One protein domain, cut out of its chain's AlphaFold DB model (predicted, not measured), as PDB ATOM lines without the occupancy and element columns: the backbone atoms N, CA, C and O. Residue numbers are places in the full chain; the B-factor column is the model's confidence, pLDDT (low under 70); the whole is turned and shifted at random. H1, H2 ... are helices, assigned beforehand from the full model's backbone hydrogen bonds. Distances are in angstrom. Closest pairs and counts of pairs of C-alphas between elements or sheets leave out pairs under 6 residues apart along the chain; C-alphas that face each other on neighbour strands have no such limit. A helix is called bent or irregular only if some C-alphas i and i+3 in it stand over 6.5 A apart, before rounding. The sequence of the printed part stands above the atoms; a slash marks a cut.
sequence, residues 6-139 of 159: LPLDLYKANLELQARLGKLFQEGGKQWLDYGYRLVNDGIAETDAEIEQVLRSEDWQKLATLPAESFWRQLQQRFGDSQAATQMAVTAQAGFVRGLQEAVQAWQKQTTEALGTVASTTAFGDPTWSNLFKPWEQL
ATOM      1  N   LEU A   6      49.345 -62.918  70.278       79.25
ATOM      2  CA  LEU A   6      50.188 -61.994  69.508       79.25
ATOM      3  C   LEU A   6      49.789 -60.508  69.666       79.25
ATOM      4  O   LEU A   6      50.674 -59.698  69.942       79.25
ATOM      5  N   PRO A   7      48.498 -60.113  69.564       82.00
ATOM      6  CA  PRO A   7      48.112 -58.716  69.776       82.00
ATOM      7  C   PRO A   7      48.398 -58.221  71.201       82.00
ATOM      8  O   PRO A   7      48.785 -57.070  71.388       82.00
ATOM      9  N   LEU A   8      48.228 -59.089  72.201       86.31
ATOM     10  CA  LEU A   8      48.451 -58.771  73.610       86.31
ATOM     11  C   LEU A   8      49.948 -58.655  73.936       86.31
ATOM     12  O   LEU A   8      50.347 -57.726  74.636       86.31
ATOM     13  N   ASP A   9      50.772 -59.555  73.402       85.44
ATOM     14  CA  ASP A   9      52.222 -59.568  73.616       85.44
ATOM     15  C   ASP A   9      52.889 -58.342  72.970       85.44
ATOM     16  O   ASP A   9      53.733 -57.693  73.591       85.44
ATOM     17  N   LEU A  10      52.447 -57.951  71.769       86.88
ATOM     18  CA  LEU A  10      52.888 -56.714  71.116       86.88
ATOM     19  C   LEU A  10      52.430 -55.462  71.872       86.88
ATOM     20  O   LEU A  10      53.207 -54.521  72.047       86.88
ATOM     21  N   TYR A  11      51.183 -55.445  72.352       85.75
ATOM     22  CA  TYR A  11      50.674 -54.336  73.159       85.75
ATOM     23  C   TYR A  11      51.487 -54.162  74.448       85.75
ATOM     24  O   TYR A  11      51.878 -53.046  74.795       85.75
ATOM     25  N   LYS A  12      51.817 -55.270  75.120       87.56
ATOM     26  CA  LYS A  12      52.666 -55.265  76.312       87.56
ATOM     27  C   LYS A  12      54.075 -54.753  76.009       87.56
ATOM     28  O   LYS A  12      54.552 -53.881  76.731       87.56
ATOM     29  N   ALA A  13      54.707 -55.227  74.934       88.31
ATOM     30  CA  ALA A  13      56.027 -54.750  74.519       88.31
ATOM     31  C   ALA A  13      56.033 -53.231  74.266       88.31
ATOM     32  O   ALA A  13      56.950 -52.528  74.690       88.31
ATOM     33  N   ASN A  14      54.979 -52.696  73.640       87.38
ATOM     34  CA  ASN A  14      54.842 -51.256  73.411       87.38
ATOM     35  C   ASN A  14      54.699 -50.457  74.716       87.38
ATOM     36  O   ASN A  14      55.336 -49.413  74.858       87.38
ATOM     37  N   LEU A  15      53.909 -50.939  75.682       90.06
ATOM     38  CA  LEU A  15      53.795 -50.294  76.996       90.06
ATOM     39  C   LEU A  15      55.122 -50.316  77.762       90.06
ATOM     40  O   LEU A  15      55.502 -49.319  78.374       90.06
ATOM     41  N   GLU A  16      55.853 -51.431  77.708       89.94
ATOM     42  CA  GLU A  16      57.172 -51.537  78.334       89.94
ATOM     43  C   GLU A  16      58.187 -50.583  77.697       89.94
ATOM     44  O   GLU A  16      58.968 -49.956  78.416       89.94
ATOM     45  N   LEU A  17      58.153 -50.417  76.370       89.62
ATOM     46  CA  LEU A  17      58.971 -49.425  75.676       89.62
ATOM     47  C   LEU A  17      58.633 -48.006  76.146       89.62
ATOM     48  O   LEU A  17      59.533 -47.271  76.547       89.62
ATOM     49  N   GLN A  18      57.352 -47.629  76.153       85.00
ATOM     50  CA  GLN A  18      56.912 -46.304  76.607       85.00
ATOM     51  C   GLN A  18      57.342 -46.021  78.050       85.00
ATOM     52  O   GLN A  18      57.837 -44.933  78.341       85.00
ATOM     53  N   ALA A  19      57.224 -47.007  78.943       86.44
ATOM     54  CA  ALA A  19      57.660 -46.878  80.328       86.44
ATOM     55  C   ALA A  19      59.183 -46.686  80.444       86.44
ATOM     56  O   ALA A  19      59.640 -45.813  81.185       86.44
ATOM     57  N   ARG A  20      59.980 -47.463  79.694       87.75
ATOM     58  CA  ARG A  20      61.449 -47.336  79.672       87.75
ATOM     59  C   ARG A  20      61.896 -45.985  79.126       87.75
ATOM     60  O   ARG A  20      62.777 -45.369  79.713       87.75
ATOM     61  N   LEU A  21      61.264 -45.510  78.053       86.31
ATOM     62  CA  LEU A  21      61.536 -44.189  77.490       86.31
ATOM     63  C   LEU A  21      61.161 -43.083  78.479       86.31
ATOM     64  O   LEU A  21      61.978 -42.210  78.747       86.31
ATOM     65  N   GLY A  22      59.975 -43.150  79.092       80.12
ATOM     66  CA  GLY A  22      59.555 -42.187  80.113       80.12
ATOM     67  C   GLY A  22      60.543 -42.108  81.280       80.12
ATOM     68  O   GLY A  22      60.934 -41.016  81.690       80.12
ATOM     69  N   LYS A  23      61.022 -43.262  81.759       84.44
ATOM     70  CA  LYS A  23      62.058 -43.332  82.793       84.44
ATOM     71  C   LYS A  23      63.387 -42.728  82.324       84.44
ATOM     72  O   LYS A  23      63.978 -41.948  83.062       84.44
ATOM     73  N   LEU A  24      63.827 -43.037  81.105       85.56
ATOM     74  CA  LEU A  24      65.057 -42.496  80.526       85.56
ATOM     75  C   LEU A  24      65.033 -40.964  80.456       85.56
ATOM     76  O   LEU A  24      66.008 -40.318  80.829       85.56
ATOM     77  N   PHE A  25      63.912 -40.373  80.033       79.94
ATOM     78  CA  PHE A  25      63.750 -38.918  80.013       79.94
ATOM     79  C   PHE A  25      63.779 -38.318  81.420       79.94
ATOM     80  O   PHE A  25      64.431 -37.299  81.637       79.94
ATOM     81  N   GLN A  26      63.130 -38.963  82.394       76.25
ATOM     82  CA  GLN A  26      63.168 -38.520  83.789       76.25
ATOM     83  C   GLN A  26      64.580 -38.590  84.386       76.25
ATOM     84  O   GLN A  26      64.991 -37.678  85.098       76.25
ATOM     85  N   GLU A  27      65.322 -39.667  84.127       81.88
ATOM     86  CA  GLU A  27      66.690 -39.849  84.622       81.88
ATOM     87  C   GLU A  27      67.673 -38.906  83.930       81.88
ATOM     88  O   GLU A  27      68.478 -38.270  84.610       81.88
ATOM     89  N   GLY A  28      67.558 -38.742  82.609       76.38
ATOM     90  CA  GLY A  28      68.338 -37.772  81.845       76.38
ATOM     91  C   GLY A  28      68.093 -36.344  82.331       76.38
ATOM     92  O   GLY A  28      69.048 -35.623  82.610       76.38
ATOM     93  N   GLY A  29      66.829 -35.959  82.530       73.12
ATOM     94  CA  GLY A  29      66.470 -34.662  83.103       73.12
ATOM     95  C   GLY A  29      67.054 -34.460  84.502       73.12
ATOM     96  O   GLY A  29      67.685 -33.440  84.758       73.12
ATOM     97  N   LYS A  30      66.933 -35.453  85.396       74.12
ATOM     98  CA  LYS A  30      67.520 -35.392  86.748       74.12
ATOM     99  C   LYS A  30      69.038 -35.231  86.733       74.12
ATOM    100  O   LYS A  30      69.547 -34.429  87.504       74.12
ATOM    101  N   GLN A  31      69.748 -35.970  85.879       74.38
ATOM    102  CA  GLN A  31      71.203 -35.837  85.748       74.38
ATOM    103  C   GLN A  31      71.574 -34.419  85.321       74.38
ATOM    104  O   GLN A  31      72.393 -33.781  85.969       74.38
ATOM    105  N   TRP A  32      70.910 -33.889  84.295       71.50
ATOM    106  CA  TRP A  32      71.132 -32.518  83.845       71.50
ATOM    107  C   TRP A  32      70.842 -31.460  84.911       71.50
ATOM    108  O   TRP A  32      71.581 -30.486  85.008       71.50
ATOM    109  N   LEU A  33      69.814 -31.658  85.737       69.12
ATOM    110  CA  LEU A  33      69.440 -30.713  86.791       69.12
ATOM    111  C   LEU A  33      70.356 -30.786  88.009       69.12
ATOM    112  O   LEU A  33      70.738 -29.740  88.514       69.12
ATOM    113  N   ASP A  34      70.756 -31.980  88.456       72.50
ATOM    114  CA  ASP A  34      71.762 -32.136  89.521       72.50
ATOM    115  C   ASP A  34      73.068 -31.425  89.137       72.50
ATOM    116  O   ASP A  34      73.723 -30.778  89.951       72.50
ATOM    117  N   TYR A  35      73.409 -31.484  87.852       69.81
ATOM    118  CA  TYR A  35      74.585 -30.844  87.290       69.81
ATOM    119  C   TYR A  35      74.437 -29.335  87.098       69.81
ATOM    120  O   TYR A  35      75.356 -28.598  87.454       69.81
ATOM    121  N   GLY A  36      73.279 -28.869  86.628       66.62
ATOM    122  CA  GLY A  36      72.939 -27.447  86.600       66.62
ATOM    123  C   GLY A  36      72.953 -26.837  88.002       66.62
ATOM    124  O   GLY A  36      73.563 -25.794  88.202       66.62
ATOM    125  N   TYR A  37      72.392 -27.534  88.992       62.56
ATOM    126  CA  TYR A  37      72.397 -27.114  90.392       62.56
ATOM    127  C   TYR A  37      73.822 -26.978  90.936       62.56
ATOM    128  O   TYR A  37      74.145 -25.963  91.537       62.56
ATOM    129  N   ARG A  38      74.717 -27.940  90.671       65.00
ATOM    130  CA  ARG A  38      76.136 -27.826  91.065       65.00
ATOM    131  C   ARG A  38      76.841 -26.647  90.394       65.00
ATOM    132  O   ARG A  38      77.604 -25.956  91.051       65.00
ATOM    133  N   LEU A  39      76.569 -26.408  89.112       63.84
ATOM    134  CA  LEU A  39      77.172 -25.319  88.341       63.84
ATOM    135  C   LEU A  39      76.697 -23.931  88.808       63.84
ATOM    136  O   LEU A  39      77.472 -22.980  88.828       63.84
ATOM    137  N   VAL A  40      75.422 -23.828  89.182       60.56
ATOM    138  CA  VAL A  40      74.767 -22.608  89.674       60.56
ATOM    139  C   VAL A  40      75.077 -22.339  91.144       60.56
ATOM    140  O   VAL A  40      75.237 -21.187  91.538       60.56
ATOM    141  N   ASN A  41      75.180 -23.377  91.974       57.22
ATOM    142  CA  ASN A  41      75.509 -23.235  93.392       57.22
ATOM    143  C   ASN A  41      76.945 -22.713  93.598       57.22
ATOM    144  O   ASN A  41      77.228 -22.081  94.613       57.22
ATOM    145  N   ASP A  42      77.814 -22.882  92.599       57.56
ATOM    146  CA  ASP A  42      79.120 -22.219  92.520       57.56
ATOM    147  C   ASP A  42      79.028 -20.749  92.012       57.56
ATOM    148  O   ASP A  42      80.047 -20.059  91.953       57.56
ATOM    149  N   GLY A  43      77.829 -20.240  91.664       53.38
ATOM    150  CA  GLY A  43      77.624 -19.047  90.821       53.38
ATOM    151  C   GLY A  43      76.453 -18.070  91.098       53.38
ATOM    152  O   GLY A  43      76.281 -17.193  90.264       53.38
ATOM    153  N   ILE A  44      75.740 -18.104  92.243       49.31
ATOM    154  CA  ILE A  44      74.662 -17.171  92.730       49.31
ATOM    155  C   ILE A  44      73.236 -17.784  92.737       49.31
ATOM    156  O   ILE A  44      72.795 -18.438  91.803       49.31
ATOM    157  N   ALA A  45      72.507 -17.520  93.832       51.22
ATOM    158  CA  ALA A  45      71.280 -18.161  94.332       51.22
ATOM    159  C   ALA A  45      69.941 -17.868  93.602       51.22
ATOM    160  O   ALA A  45      68.881 -18.100  94.179       51.22
ATOM    161  N   GLU A  46      69.934 -17.346  92.373       50.06
ATOM    162  CA  GLU A  46      68.695 -16.845  91.733       50.06
ATOM    163  C   GLU A  46      67.903 -17.915  90.941       50.06
ATOM    164  O   GLU A  46      66.838 -17.640  90.397       50.06
ATOM    165  N   THR A  47      68.375 -19.164  90.890       54.62
ATOM    166  CA  THR A  47      68.017 -20.091  89.794       54.62
ATOM    167  C   THR A  47      67.083 -21.252  90.169       54.62
ATOM    168  O   THR A  47      66.614 -21.963  89.282       54.62
ATOM    169  N   ASP A  48      66.742 -21.451  91.448       53.78
ATOM    170  CA  ASP A  48      65.865 -22.566  91.864       53.78
ATOM    171  C   ASP A  48      64.471 -22.503  91.205       53.78
ATOM    172  O   ASP A  48      63.897 -23.532  90.838       53.78
ATOM    173  N   ALA A  49      63.944 -21.296  90.973       58.16
ATOM    174  CA  ALA A  49      62.649 -21.098  90.319       58.16
ATOM    175  C   ALA A  49      62.674 -21.432  88.814       58.16
ATOM    176  O   ALA A  49      61.700 -21.977  88.293       58.16
ATOM    177  N   GLU A  50      63.781 -21.156  88.117       57.94
ATOM    178  CA  GLU A  50      63.949 -21.495  86.696       57.94
ATOM    179  C   GLU A  50      64.125 -23.010  86.504       57.94
ATOM    180  O   GLU A  50      63.539 -23.600  85.594       57.94
ATOM    181  N   ILE A  51      64.851 -23.663  87.419       57.88
ATOM    182  CA  ILE A  51      65.021 -25.125  87.468       57.88
ATOM    183  C   ILE A  51      63.669 -25.815  87.710       57.88
ATOM    184  O   ILE A  51      63.319 -26.757  86.990       57.88
ATOM    185  N   GLU A  52      62.866 -25.332  88.666       57.88
ATOM    186  CA  GLU A  52      61.501 -25.832  88.881       57.88
ATOM    187  C   GLU A  52      60.595 -25.609  87.663       57.88
ATOM    188  O   GLU A  52      59.757 -26.459  87.351       57.88
ATOM    189  N   GLN A  53      60.751 -24.489  86.951       61.91
ATOM    190  CA  GLN A  53      59.945 -24.186  85.772       61.91
ATOM    191  C   GLN A  53      60.269 -25.122  84.602       61.91
ATOM    192  O   GLN A  53      59.342 -25.594  83.951       61.91
ATOM    193  N   VAL A  54      61.546 -25.457  84.380       58.12
ATOM    194  CA  VAL A  54      61.987 -26.433  83.361       58.12
ATOM    195  C   VAL A  54      61.566 -27.866  83.712       58.12
ATOM    196  O   VAL A  54      61.284 -28.672  82.826       58.12
ATOM    197  N   LEU A  55      61.503 -28.205  85.003       56.34
ATOM    198  CA  LEU A  55      60.972 -29.484  85.489       56.34
ATOM    199  C   LEU A  55      59.459 -29.612  85.302       56.34
ATOM    200  O   LEU A  55      58.949 -30.704  85.052       56.34
ATOM    201  N   ARG A  56      58.741 -28.501  85.485       56.69
ATOM    202  CA  ARG A  56      57.280 -28.445  85.420       56.69
ATOM    203  C   ARG A  56      56.774 -28.208  83.999       56.69
ATOM    204  O   ARG A  56      55.613 -28.502  83.720       56.69
ATOM    205  N   SER A  57      57.610 -27.680  83.106       56.66
ATOM    206  CA  SER A  57      57.216 -27.416  81.734       56.66
ATOM    207  C   SER A  57      57.162 -28.705  80.915       56.66
ATOM    208  O   SER A  57      58.050 -29.556  80.946       56.66
ATOM    209  N   GLU A  58      56.130 -28.806  80.078       55.38
ATOM    210  CA  GLU A  58      55.974 -29.824  79.027       55.38
ATOM    211  C   GLU A  58      57.090 -29.758  77.957       55.38
ATOM    212  O   GLU A  58      57.009 -30.389  76.900       55.38
ATOM    213  N   ASP A  59      58.148 -28.981  78.202       67.75
ATOM    214  CA  ASP A  59      59.276 -28.807  77.305       67.75
ATOM    215  C   ASP A  59      60.027 -30.113  77.091       67.75
ATOM    216  O   ASP A  59      60.447 -30.369  75.973       67.75
ATOM    217  N   TRP A  60      60.130 -30.991  78.093       67.69
ATOM    218  CA  TRP A  60      60.770 -32.299  77.906       67.69
ATOM    219  C   TRP A  60      60.048 -33.169  76.875       67.69
ATOM    220  O   TRP A  60      60.697 -33.829  76.065       67.69
ATOM    221  N   GLN A  61      58.713 -33.123  76.849       67.06
ATOM    222  CA  GLN A  61      57.937 -33.809  75.817       67.06
ATOM    223  C   GLN A  61      58.117 -33.149  74.449       67.06
ATOM    224  O   GLN A  61      58.232 -33.858  73.454       67.06
ATOM    225  N   LYS A  62      58.190 -31.815  74.383       71.62
ATOM    226  CA  LYS A  62      58.453 -31.091  73.126       71.62
ATOM    227  C   LYS A  62      59.870 -31.310  72.600       71.62
ATOM    228  O   LYS A  62      60.070 -31.353  71.396       71.62
ATOM    229  N   LEU A  63      60.847 -31.466  73.485       69.50
ATOM    230  CA  LEU A  63      62.234 -31.757  73.150       69.50
ATOM    231  C   LEU A  63      62.362 -33.186  72.602       69.50
ATOM    232  O   LEU A  63      63.015 -33.395  71.584       69.50
ATOM    233  N   ALA A  64      61.680 -34.156  73.217       69.31
ATOM    234  CA  ALA A  64      61.702 -35.559  72.802       69.31
ATOM    235  C   ALA A  64      61.144 -35.821  71.388       69.31
ATOM    236  O   ALA A  64      61.410 -36.879  70.820       69.31
ATOM    237  N   THR A  65      60.373 -34.890  70.812       71.38
ATOM    238  CA  THR A  65      59.855 -35.011  69.436       71.38
ATOM    239  C   THR A  65      60.812 -34.466  68.377       71.38
ATOM    240  O   THR A  65      60.557 -34.626  67.182       71.38
ATOM    241  N   LEU A  66      61.910 -33.827  68.786       75.56
ATOM    242  CA  LEU A  66      62.886 -33.252  67.871       75.56
ATOM    243  C   LEU A  66      63.884 -34.302  67.366       75.56
ATOM    244  O   LEU A  66      64.177 -35.280  68.057       75.56
ATOM    245  N   PRO A  67      64.492 -34.071  66.187       80.56
ATOM    246  CA  PRO A  67      65.679 -34.807  65.776       80.56
ATOM    247  C   PRO A  67      66.781 -34.717  66.837       80.56
ATOM    248  O   PRO A  67      66.951 -33.672  67.467       80.56
ATOM    249  N   ALA A  68      67.564 -35.785  66.976       78.81
ATOM    250  CA  ALA A  68      68.567 -35.954  68.028       78.81
ATOM    251  C   ALA A  68      69.531 -34.758  68.175       78.81
ATOM    252  O   ALA A  68      69.804 -34.296  69.281       78.81
ATOM    253  N   GLU A  69      70.012 -34.212  67.056       78.94
ATOM    254  CA  GLU A  69      70.914 -33.056  67.054       78.94
ATOM    255  C   GLU A  69      70.219 -31.777  67.547       78.94
ATOM    256  O   GLU A  69      70.769 -31.037  68.362       78.94
ATOM    257  N   SER A  70      68.985 -31.535  67.098       82.81
ATOM    258  CA  SER A  70      68.176 -30.384  67.514       82.81
ATOM    259  C   SER A  70      67.778 -30.473  68.984       82.81
ATOM    260  O   SER A  70      67.838 -29.466  69.686       82.81
ATOM    261  N   PHE A  71      67.421 -31.671  69.452       80.19
ATOM    262  CA  PHE A  71      67.177 -31.968  70.862       80.19
ATOM    263  C   PHE A  71      68.369 -31.520  71.710       80.19
ATOM    264  O   PHE A  71      68.222 -30.731  72.642       80.19
ATOM    265  N   TRP A  72      69.570 -31.948  71.327       76.69
ATOM    266  CA  TRP A  72      70.774 -31.666  72.093       76.69
ATOM    267  C   TRP A  72      71.238 -30.221  72.029       76.69
ATOM    268  O   TRP A  72      71.640 -29.658  73.046       76.69
ATOM    269  N   ARG A  73      71.089 -29.580  70.871       78.62
ATOM    270  CA  ARG A  73      71.389 -28.158  70.717       78.62
ATOM    271  C   ARG A  73      70.459 -27.290  71.573       78.62
ATOM    272  O   ARG A  73      70.927 -26.355  72.213       78.62
ATOM    273  N   GLN A  74      69.163 -27.616  71.636       75.94
ATOM    274  CA  GLN A  74      68.214 -26.897  72.497       75.94
ATOM    275  C   GLN A  74      68.495 -27.115  73.985       75.94
ATOM    276  O   GLN A  74      68.358 -26.183  74.774       75.94
ATOM    277  N   LEU A  75      68.923 -28.317  74.366       73.44
ATOM    278  CA  LEU A  75      69.342 -28.607  75.734       73.44
ATOM    279  C   LEU A  75      70.604 -27.839  76.134       73.44
ATOM    280  O   LEU A  75      70.608 -27.219  77.189       73.44
ATOM    281  N   GLN A  76      71.624 -27.775  75.276       71.81
ATOM    282  CA  GLN A  76      72.827 -26.972  75.531       71.81
ATOM    283  C   GLN A  76      72.512 -25.474  75.685       71.81
ATOM    284  O   GLN A  76      72.973 -24.843  76.633       71.81
ATOM    285  N   GLN A  77      71.671 -24.911  74.809       71.81
ATOM    286  CA  GLN A  77      71.311 -23.488  74.856       71.81
ATOM    287  C   GLN A  77      70.610 -23.070  76.154       71.81
ATOM    288  O   GLN A  77      70.769 -21.931  76.582       71.81
ATOM    289  N   ARG A  78      69.847 -23.971  76.786       67.44
ATOM    290  CA  ARG A  78      69.136 -23.672  78.039       67.44
ATOM    291  C   ARG A  78      70.041 -23.644  79.275       67.44
ATOM    292  O   ARG A  78      69.642 -23.054  80.268       67.44
ATOM    293  N   PHE A  79      71.229 -24.250  79.222       63.53
ATOM    294  CA  PHE A  79      72.146 -24.344  80.370       63.53
ATOM    295  C   PHE A  79      73.462 -23.560  80.192       63.53
ATOM    296  O   PHE A  79      74.233 -23.438  81.143       63.53
ATOM    297  N   GLY A  80      73.694 -22.974  79.013       57.97
ATOM    298  CA  GLY A  80      74.784 -22.030  78.750       57.97
ATOM    299  C   GLY A  80      76.126 -22.663  78.351       57.97
ATOM    300  O   GLY A  80      76.375 -23.852  78.549       57.97
ATOM    301  N   ASP A  81      77.016 -21.834  77.797       57.34
ATOM    302  CA  ASP A  81      78.346 -22.211  77.279       57.34
ATOM    303  C   ASP A  81      79.411 -22.328  78.391       57.34
ATOM    304  O   ASP A  81      80.487 -21.731  78.333       57.34
ATOM    305  N   SER A  82      79.125 -23.091  79.448       64.00
ATOM    306  CA  SER A  82      80.135 -23.388  80.470       64.00
ATOM    307  C   SER A  82      80.943 -24.635  80.086       64.00
ATOM    308  O   SER A  82      80.395 -25.651  79.658       64.00
ATOM    309  N   GLN A  83      82.267 -24.598  80.269       62.09
ATOM    310  CA  GLN A  83      83.146 -25.745  79.987       62.09
ATOM    311  C   GLN A  83      82.774 -26.980  80.833       62.09
ATOM    312  O   GLN A  83      82.886 -28.118  80.370       62.09
ATOM    313  N   ALA A  84      82.283 -26.763  82.057       63.56
ATOM    314  CA  ALA A  84      81.742 -27.825  82.897       63.56
ATOM    315  C   ALA A  84      80.430 -28.381  82.313       63.56
ATOM    316  O   ALA A  84      80.295 -29.597  82.196       63.56
ATOM    317  N   ALA A  85      79.533 -27.525  81.815       63.47
ATOM    318  CA  ALA A  85      78.321 -27.946  81.113       63.47
ATOM    319  C   ALA A  85      78.648 -28.755  79.845       63.47
ATOM    320  O   ALA A  85      77.970 -29.740  79.566       63.47
ATOM    321  N   THR A  86      79.729 -28.433  79.122       66.50
ATOM    322  CA  THR A  86      80.167 -29.198  77.940       66.50
ATOM    323  C   THR A  86      80.618 -30.623  78.290       66.50
ATOM    324  O   THR A  86      80.192 -31.580  77.645       66.50
ATOM    325  N   GLN A  87      81.447 -30.807  79.326       66.12
ATOM    326  CA  GLN A  87      81.923 -32.142  79.727       66.12
ATOM    327  C   GLN A  87      80.777 -33.022  80.259       66.12
ATOM    328  O   GLN A  87      80.743 -34.244  80.066       66.12
ATOM    329  N   MET A  88      79.812 -32.386  80.917       66.56
ATOM    330  CA  MET A  88      78.622 -33.034  81.456       66.56
ATOM    331  C   MET A  88      77.625 -33.372  80.355       66.56
ATOM    332  O   MET A  88      77.057 -34.463  80.386       66.56
ATOM    333  N   ALA A  89      77.514 -32.517  79.333       67.12
ATOM    334  CA  ALA A  89      76.741 -32.798  78.134       67.12
ATOM    335  C   ALA A  89      77.154 -34.114  77.507       67.12
ATOM    336  O   ALA A  89      76.299 -34.948  77.248       67.12
ATOM    337  N   VAL A  90      78.456 -34.347  77.355       73.94
ATOM    338  CA  VAL A  90      78.980 -35.590  76.778       73.94
ATOM    339  C   VAL A  90      78.608 -36.812  77.630       73.94
ATOM    340  O   VAL A  90      78.268 -37.866  77.093       73.94
ATOM    341  N   THR A  91      78.623 -36.679  78.959       73.50
ATOM    342  CA  THR A  91      78.307 -37.786  79.881       73.50
ATOM    343  C   THR A  91      76.809 -38.097  79.898       73.50
ATOM    344  O   THR A  91      76.418 -39.254  79.728       73.50
ATOM    345  N   ALA A  92      75.967 -37.070  80.031       74.75
ATOM    346  CA  ALA A  92      74.515 -37.201  79.969       74.75
ATOM    347  C   ALA A  92      74.049 -37.678  78.581       74.75
ATOM    348  O   ALA A  92      73.113 -38.466  78.481       74.75
ATOM    349  N   GLN A  93      74.747 -37.282  77.510       76.94
ATOM    350  CA  GLN A  93      74.481 -37.716  76.132       76.94
ATOM    351  C   GLN A  93      74.743 -39.198  75.974       76.94
ATOM    352  O   GLN A  93      73.885 -39.928  75.487       76.94
ATOM    353  N   ALA A  94      75.917 -39.653  76.413       81.94
ATOM    354  CA  ALA A  94      76.295 -41.052  76.321       81.94
ATOM    355  C   ALA A  94      75.342 -41.941  77.134       81.94
ATOM    356  O   ALA A  94      74.928 -42.992  76.647       81.94
ATOM    357  N   GLY A  95      74.962 -41.507  78.342       82.56
ATOM    358  CA  GLY A  95      73.981 -42.205  79.174       82.56
ATOM    359  C   GLY A  95      72.602 -42.273  78.519       82.56
ATOM    360  O   GLY A  95      72.018 -43.351  78.423       82.56
ATOM    361  N   PHE A  96      72.115 -41.142  78.002       83.69
ATOM    362  CA  PHE A  96      70.819 -41.057  77.337       83.69
ATOM    363  C   PHE A  96      70.758 -41.919  76.069       83.69
ATOM    364  O   PHE A  96      69.862 -42.747  75.924       83.69
ATOM    365  N   VAL A  97      71.735 -41.777  75.166       85.44
ATOM    366  CA  VAL A  97      71.775 -42.540  73.907       85.44
ATOM    367  C   VAL A  97      71.903 -44.039  74.177       85.44
ATOM    368  O   VAL A  97      71.216 -44.836  73.537       85.44
ATOM    369  N   ARG A  98      72.720 -44.442  75.161       86.19
ATOM    370  CA  ARG A  98      72.830 -45.851  75.561       86.19
ATOM    371  C   ARG A  98      71.506 -46.386  76.105       86.19
ATOM    372  O   ARG A  98      71.068 -47.447  75.673       86.19
ATOM    373  N   GLY A  99      70.839 -45.651  76.993       87.38
ATOM    374  CA  GLY A  99      69.541 -46.065  77.528       87.38
ATOM    375  C   GLY A  99      68.453 -46.156  76.452       87.38
ATOM    376  O   GLY A  99      67.618 -47.061  76.487       87.38
ATOM    377  N   LEU A 100      68.491 -45.272  75.447       87.50
ATOM    378  CA  LEU A 100      67.598 -45.331  74.288       87.50
ATOM    379  C   LEU A 100      67.844 -46.606  73.472       87.50
ATOM    380  O   LEU A 100      66.898 -47.327  73.148       87.50
ATOM    381  N   GLN A 101      69.112 -46.913  73.186       85.94
ATOM    382  CA  GLN A 101      69.509 -48.131  72.483       85.94
ATOM    383  C   GLN A 101      69.061 -49.388  73.242       85.94
ATOM    384  O   GLN A 101      68.483 -50.294  72.643       85.94
ATOM    385  N   GLU A 102      69.265 -49.436  74.558       89.56
ATOM    386  CA  GLU A 102      68.848 -50.555  75.410       89.56
ATOM    387  C   GLU A 102      67.323 -50.742  75.429       89.56
ATOM    388  O   GLU A 102      66.830 -51.870  75.330       89.56
ATOM    389  N   ALA A 103      66.558 -49.648  75.528       89.62
ATOM    390  CA  ALA A 103      65.097 -49.693  75.517       89.62
ATOM    391  C   ALA A 103      64.560 -50.264  74.197       89.62
ATOM    392  O   ALA A 103      63.688 -51.138  74.203       89.62
ATOM    393  N   VAL A 104      65.128 -49.826  73.075       89.06
ATOM    394  CA  VAL A 104      64.747 -50.294  71.740       89.06
ATOM    395  C   VAL A 104      65.178 -51.736  71.501       89.06
ATOM    396  O   VAL A 104      64.383 -52.518  70.988       89.06
ATOM    397  N   GLN A 105      66.392 -52.126  71.893       89.12
ATOM    398  CA  GLN A 105      66.853 -53.511  71.753       89.12
ATOM    399  C   GLN A 105      65.977 -54.480  72.551       89.12
ATOM    400  O   GLN A 105      65.624 -55.553  72.056       89.12
ATOM    401  N   ALA A 106      65.581 -54.096  73.768       89.88
ATOM    402  CA  ALA A 106      64.660 -54.885  74.577       89.88
ATOM    403  C   ALA A 106      63.295 -55.039  73.893       89.88
ATOM    404  O   ALA A 106      62.784 -56.156  73.795       89.88
ATOM    405  N   TRP A 107      62.742 -53.948  73.359       91.19
ATOM    406  CA  TRP A 107      61.496 -53.983  72.595       91.19
ATOM    407  C   TRP A 107      61.612 -54.837  71.324       91.19
ATOM    408  O   TRP A 107      60.741 -55.664  71.058       91.19
ATOM    409  N   GLN A 108      62.704 -54.711  70.565       88.81
ATOM    410  CA  GLN A 108      62.947 -55.486  69.345       88.81
ATOM    411  C   GLN A 108      63.002 -56.985  69.653       88.81
ATOM    412  O   GLN A 108      62.421 -57.791  68.923       88.81
ATOM    413  N   LYS A 109      63.654 -57.364  70.758       89.19
ATOM    414  CA  LYS A 109      63.704 -58.749  71.231       89.19
ATOM    415  C   LYS A 109      62.306 -59.274  71.567       89.19
ATOM    416  O   LYS A 109      61.917 -60.304  71.029       89.19
ATOM    417  N   GLN A 110      61.537 -58.545  72.376       88.56
ATOM    418  CA  GLN A 110      60.168 -58.927  72.754       88.56
ATOM    419  C   GLN A 110      59.246 -59.044  71.532       88.56
ATOM    420  O   GLN A 110      58.486 -60.000  71.394       88.56
ATOM    421  N   THR A 111      59.369 -58.106  70.595       87.00
ATOM    422  CA  THR A 111      58.614 -58.112  69.338       87.00
ATOM    423  C   THR A 111      59.030 -59.290  68.449       87.00
ATOM    424  O   THR A 111      58.186 -59.890  67.790       87.00
ATOM    425  N   THR A 112      60.311 -59.677  68.461       87.62
ATOM    426  CA  THR A 112      60.812 -60.846  67.717       87.62
ATOM    427  C   THR A 112      60.330 -62.165  68.303       87.62
ATOM    428  O   THR A 112      59.957 -63.074  67.563       87.62
ATOM    429  N   GLU A 113      60.290 -62.260  69.629       86.38
ATOM    430  CA  GLU A 113      59.729 -63.406  70.344       86.38
ATOM    431  C   GLU A 113      58.225 -63.566  70.058       86.38
ATOM    432  O   GLU A 113      57.753 -64.690  69.888       86.38
ATOM    433  N   ALA A 114      57.490 -62.454  69.927       84.88
ATOM    434  CA  ALA A 114      56.064 -62.455  69.609       84.88
ATOM    435  C   ALA A 114      55.772 -62.760  68.122       84.88
ATOM    436  O   ALA A 114      54.972 -63.644  67.820       84.88
ATOM    437  N   LEU A 115      56.423 -62.058  67.182       83.94
ATOM    438  CA  LEU A 115      56.196 -62.190  65.730       83.94
ATOM    439  C   LEU A 115      56.817 -63.456  65.119       83.94
ATOM    440  O   LEU A 115      56.351 -63.937  64.084       83.94
ATOM    441  N   GLY A 116      57.870 -63.989  65.741       80.69
ATOM    442  CA  GLY A 116      58.704 -65.048  65.186       80.69
ATOM    443  C   GLY A 116      59.790 -64.520  64.240       80.69
ATOM    444  O   GLY A 116      59.620 -63.535  63.524       80.69
ATOM    445  N   THR A 117      60.921 -65.231  64.201       76.44
ATOM    446  CA  THR A 117      62.185 -64.775  63.597       76.44
ATOM    447  C   THR A 117      62.068 -64.317  62.140       76.44
ATOM    448  O   THR A 117      62.662 -63.307  61.783       76.44
ATOM    449  N   VAL A 118      61.279 -65.008  61.308       75.56
ATOM    450  CA  VAL A 118      61.155 -64.709  59.865       75.56
ATOM    451  C   VAL A 118      60.422 -63.389  59.601       75.56
ATOM    452  O   VAL A 118      60.803 -62.634  58.711       75.56
ATOM    453  N   ALA A 119      59.382 -63.077  60.378       79.00
ATOM    454  CA  ALA A 119      58.667 -61.808  60.244       79.00
ATOM    455  C   ALA A 119      59.527 -60.634  60.743       79.00
ATOM    456  O   ALA A 119      59.536 -59.557  60.149       79.00
ATOM    457  N   SER A 120      60.309 -60.862  61.798       78.50
ATOM    458  CA  SER A 120      61.189 -59.859  62.399       78.50
ATOM    459  C   SER A 120      62.407 -59.530  61.544       78.50
ATOM    460  O   SER A 120      62.791 -58.366  61.477       78.50
ATOM    461  N   THR A 121      62.992 -60.509  60.848       81.75
ATOM    462  CA  THR A 121      64.091 -60.251  59.902       81.75
ATOM    463  C   THR A 121      63.662 -59.333  58.765       81.75
ATOM    464  O   THR A 121      64.443 -58.489  58.342       81.75
ATOM    465  N   THR A 122      62.413 -59.443  58.308       83.12
ATOM    466  CA  THR A 122      61.863 -58.557  57.277       83.12
ATOM    467  C   THR A 122      61.580 -57.160  57.830       83.12
ATOM    468  O   THR A 122      61.893 -56.173  57.178       83.12
ATOM    469  N   ALA A 123      61.028 -57.062  59.045       79.12
ATOM    470  CA  ALA A 123      60.678 -55.779  59.656       79.12
ATOM    471  C   ALA A 123      61.904 -54.946  60.080       79.12
ATOM    472  O   ALA A 123      61.944 -53.744  59.839       79.12
ATOM    473  N   PHE A 124      62.910 -55.572  60.699       82.88
ATOM    474  CA  PHE A 124      64.105 -54.880  61.208       82.88
ATOM    475  C   PHE A 124      65.281 -54.877  60.224       82.88
ATOM    476  O   PHE A 124      66.258 -54.168  60.449       82.88
ATOM    477  N   GLY A 125      65.203 -55.673  59.154       80.56
ATOM    478  CA  GLY A 125      66.180 -55.675  58.065       80.56
ATOM    479  C   GLY A 125      65.980 -54.541  57.056       80.56
ATOM    480  O   GLY A 125      66.848 -54.331  56.209       80.56
ATOM    481  N   ASP A 126      64.865 -53.808  57.133       83.94
ATOM    482  CA  ASP A 126      64.610 -52.651  56.279       83.94
ATOM    483  C   ASP A 126      65.583 -51.496  56.617       83.94
ATOM    484  O   ASP A 126      65.735 -51.141  57.795       83.94
ATOM    485  N   PRO A 127      66.223 -50.855  55.618       84.12
ATOM    486  CA  PRO A 127      67.125 -49.723  55.835       84.12
ATOM    487  C   PRO A 127      66.490 -48.572  56.623       84.12
ATOM    488  O   PRO A 127      67.191 -47.867  57.350       84.12
ATOM    489  N   THR A 128      65.173 -48.391  56.522       85.12
ATOM    490  CA  THR A 128      64.392 -47.406  57.278       85.12
ATOM    491  C   THR A 128      64.594 -47.581  58.777       85.12
ATOM    492  O   THR A 128      64.817 -46.591  59.467       85.12
ATOM    493  N   TRP A 129      64.611 -48.823  59.277       82.94
ATOM    494  CA  TRP A 129      64.855 -49.105  60.693       82.94
ATOM    495  C   TRP A 129      66.229 -48.590  61.129       82.94
ATOM    496  O   TRP A 129      66.331 -47.819  62.079       82.94
ATOM    497  N   SER A 130      67.282 -48.924  60.380       80.81
ATOM    498  CA  SER A 130      68.642 -48.450  60.679       80.81
ATOM    499  C   SER A 130      68.785 -46.924  60.569       80.81
ATOM    500  O   SER A 130      69.439 -46.288  61.396       80.81
ATOM    501  N   ASN A 131      68.114 -46.307  59.591       84.88
ATOM    502  CA  ASN A 131      68.175 -44.867  59.356       84.88
ATOM    503  C   ASN A 131      67.511 -44.051  60.472       84.88
ATOM    504  O   ASN A 131      67.930 -42.921  60.709       84.88
ATOM    505  N   LEU A 132      66.522 -44.611  61.176       82.38
ATOM    506  CA  LEU A 132      65.903 -43.962  62.336       82.38
ATOM    507  C   LEU A 132      66.878 -43.826  63.518       82.38
ATOM    508  O   LEU A 132      66.813 -42.841  64.251       82.38
ATOM    509  N   PHE A 133      67.798 -44.780  63.689       79.19
ATOM    510  CA  PHE A 133      68.760 -44.789  64.800       79.19
ATOM    511  C   PHE A 133      70.058 -44.053  64.503       79.19
ATOM    512  O   PHE A 133      70.684 -43.520  65.419       79.19
ATOM    513  N   LYS A 134      70.425 -43.948  63.227       82.62
ATOM    514  CA  LYS A 134      71.661 -43.305  62.779       82.62
ATOM    515  C   LYS A 134      71.929 -41.918  63.399       82.62
ATOM    516  O   LYS A 134      73.066 -41.689  63.809       82.62
ATOM    517  N   PRO A 135      70.946 -40.999  63.537       82.50
ATOM    518  CA  PRO A 135      71.185 -39.701  64.173       82.50
ATOM    519  C   PRO A 135      71.572 -39.812  65.652       82.50
ATOM    520  O   PRO A 135      72.330 -38.988  66.147       82.50
ATOM    521  N   TRP A 136      71.069 -40.825  66.359       79.38
ATOM    522  CA  TRP A 136      71.372 -41.055  67.772       79.38
ATOM    523  C   TRP A 136      72.736 -41.719  67.958       79.38
ATOM    524  O   TRP A 136      73.477 -41.350  68.860       79.38
ATOM    525  N   GLU A 137      73.116 -42.641  67.075       79.88
ATOM    526  CA  GLU A 137      74.437 -43.286  67.109       79.88
ATOM    527  C   GLU A 137      75.578 -42.289  66.879       79.88
ATOM    528  O   GLU A 137      76.624 -42.382  67.516       79.88
ATOM    529  N   GLN A 138      75.361 -41.293  66.017       81.94
ATOM    530  CA  GLN A 138      76.332 -40.226  65.741       81.94
ATOM    531  C   GLN A 138      76.593 -39.310  66.943       81.94
ATOM    532  O   GLN A 138      77.614 -38.626  66.983       81.94
ATOM    533  N   LEU A 139      75.684 -39.302  67.920       74.75
ATOM    534  CA  LEU A 139      75.814 -38.545  69.160       74.75
ATOM    535  C   LEU A 139      76.608 -39.294  70.238       74.75
ATOM    536  O   LEU A 139      76.935 -38.700  71.265       74.75
TER     537      LEU A 139
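Overview. This is residues 6 to 139 of the 159 residues of the protein "Phasin_2 domain-containing protein" of Stenotrophomonas acidaminiphila (UniProt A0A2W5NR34). Two long helices, H1 and H5, run side by side in opposite directions and make the length of a rod. The five shorter helices sit loosely along one side of this pair: H2, H3 and H4 fold back over the half where H1 ends, while H6 turns back at the far end of H5 and H7 follows it along H5, with residues 125 to 131 standing free. The printed part has 134 residues with seven named helices, H1 to H7 in order along the chain, and no named strand; its class is all helix. The whole is loose, with a radius of gyration of the C-alphas of 17.8 A, and the C-alphas span 59 by 28 by 19 A.

Along the chain. The longest helix, H1, has 36 residues, 6 to 41, and runs 52.1 A from C-alpha 6 at (50.188, -61.994, 69.508) to C-alpha 41 at (75.509, -23.235, 93.392). H5, residues 83 to 115, is 47.5 A long and starts with C-alpha 83 at (83.146, -25.745, 79.987). Between these two come H2, residues 48 to 56, 12.2 A long, H3, residues 59 to 64, 8.5 A long, and H4, residues 68 to 79, 17.3 A long. After H5 follow H6, residues 117 to 124, 10.4 A long, and H7, residues 127 to 137, 14.9 A long, which ends with C-alpha 137 at (74.437, -43.286, 67.109). H7 is irregular: C-alphas 132 and 135 are 7.0 A apart, and its line is a rough one.

Arrangement. H1 touches H5 with 34 pairs of C-alphas within 8 A, the closest being those of Ala 13 and Trp 107 at 5.8 A. They run opposite ways at a shallow tilt of 8 degrees. H2 is close to H1 but not clearly touching, with the C-alphas of Leu 33 and Ile 51 closest at 7.2 A, and runs opposite ways to it at a shallow tilt of 10 degrees. H3 is also close to H1 but not clearly touching, with the C-alphas of Phe 25 and Trp 60 closest at 7.6 A. H3 and H4 form a helical hairpin and only just touch, with 3 pairs of C-alphas within 8 A; H4 does so with residues 71 to 74 alone, and the closest C-alphas are those of Leu 63 and Phe 71 at 5.5 A. H4 and H5 form another helical hairpin and only just touch, with 3 such pairs, between residues 76 to 79 of H4 and 85 to 89 of H5; the C-alphas of Phe 79 and Ala 85 are closest at 7.2 A. Their tilt of 36 degrees is only just steep. H4 and H7 only just touch, with 3 pairs, and only at their ends, where the C-alphas of Ala 68 and Trp 136 are closest at 5.8 A. H7 is close to H5 but not clearly touching, with the C-alphas of Val 97 and Trp 136 closest at 6.3 A. H5 and H6 only just touch, with 3 pairs, and only at the corner by their link, the C-alphas of Thr 112 and Ser 120 being closest at 5.4 A. Among the pairs that are apart are H1 and H7, H2 and H5, and H4 and H6. Every O i to N i+4 pair is within hydrogen-bond range in H1, H2, H3 and H5, against 7 of 8 in H4, 3 of 4 in H6 and 4 of 7 in H7.

Size, cuts and confidence. The two C-alphas farthest apart, those of Ile 44 and Val 118, are 59.3 A apart. The printed part has no cut. The link from H1 to H2 is short, the other links are tight, and no link is long. The mean pLDDT of the printed part is 75.4; 42 residues are under 70, namely 33, 35 to 61, 63 to 64 and 78 to 89.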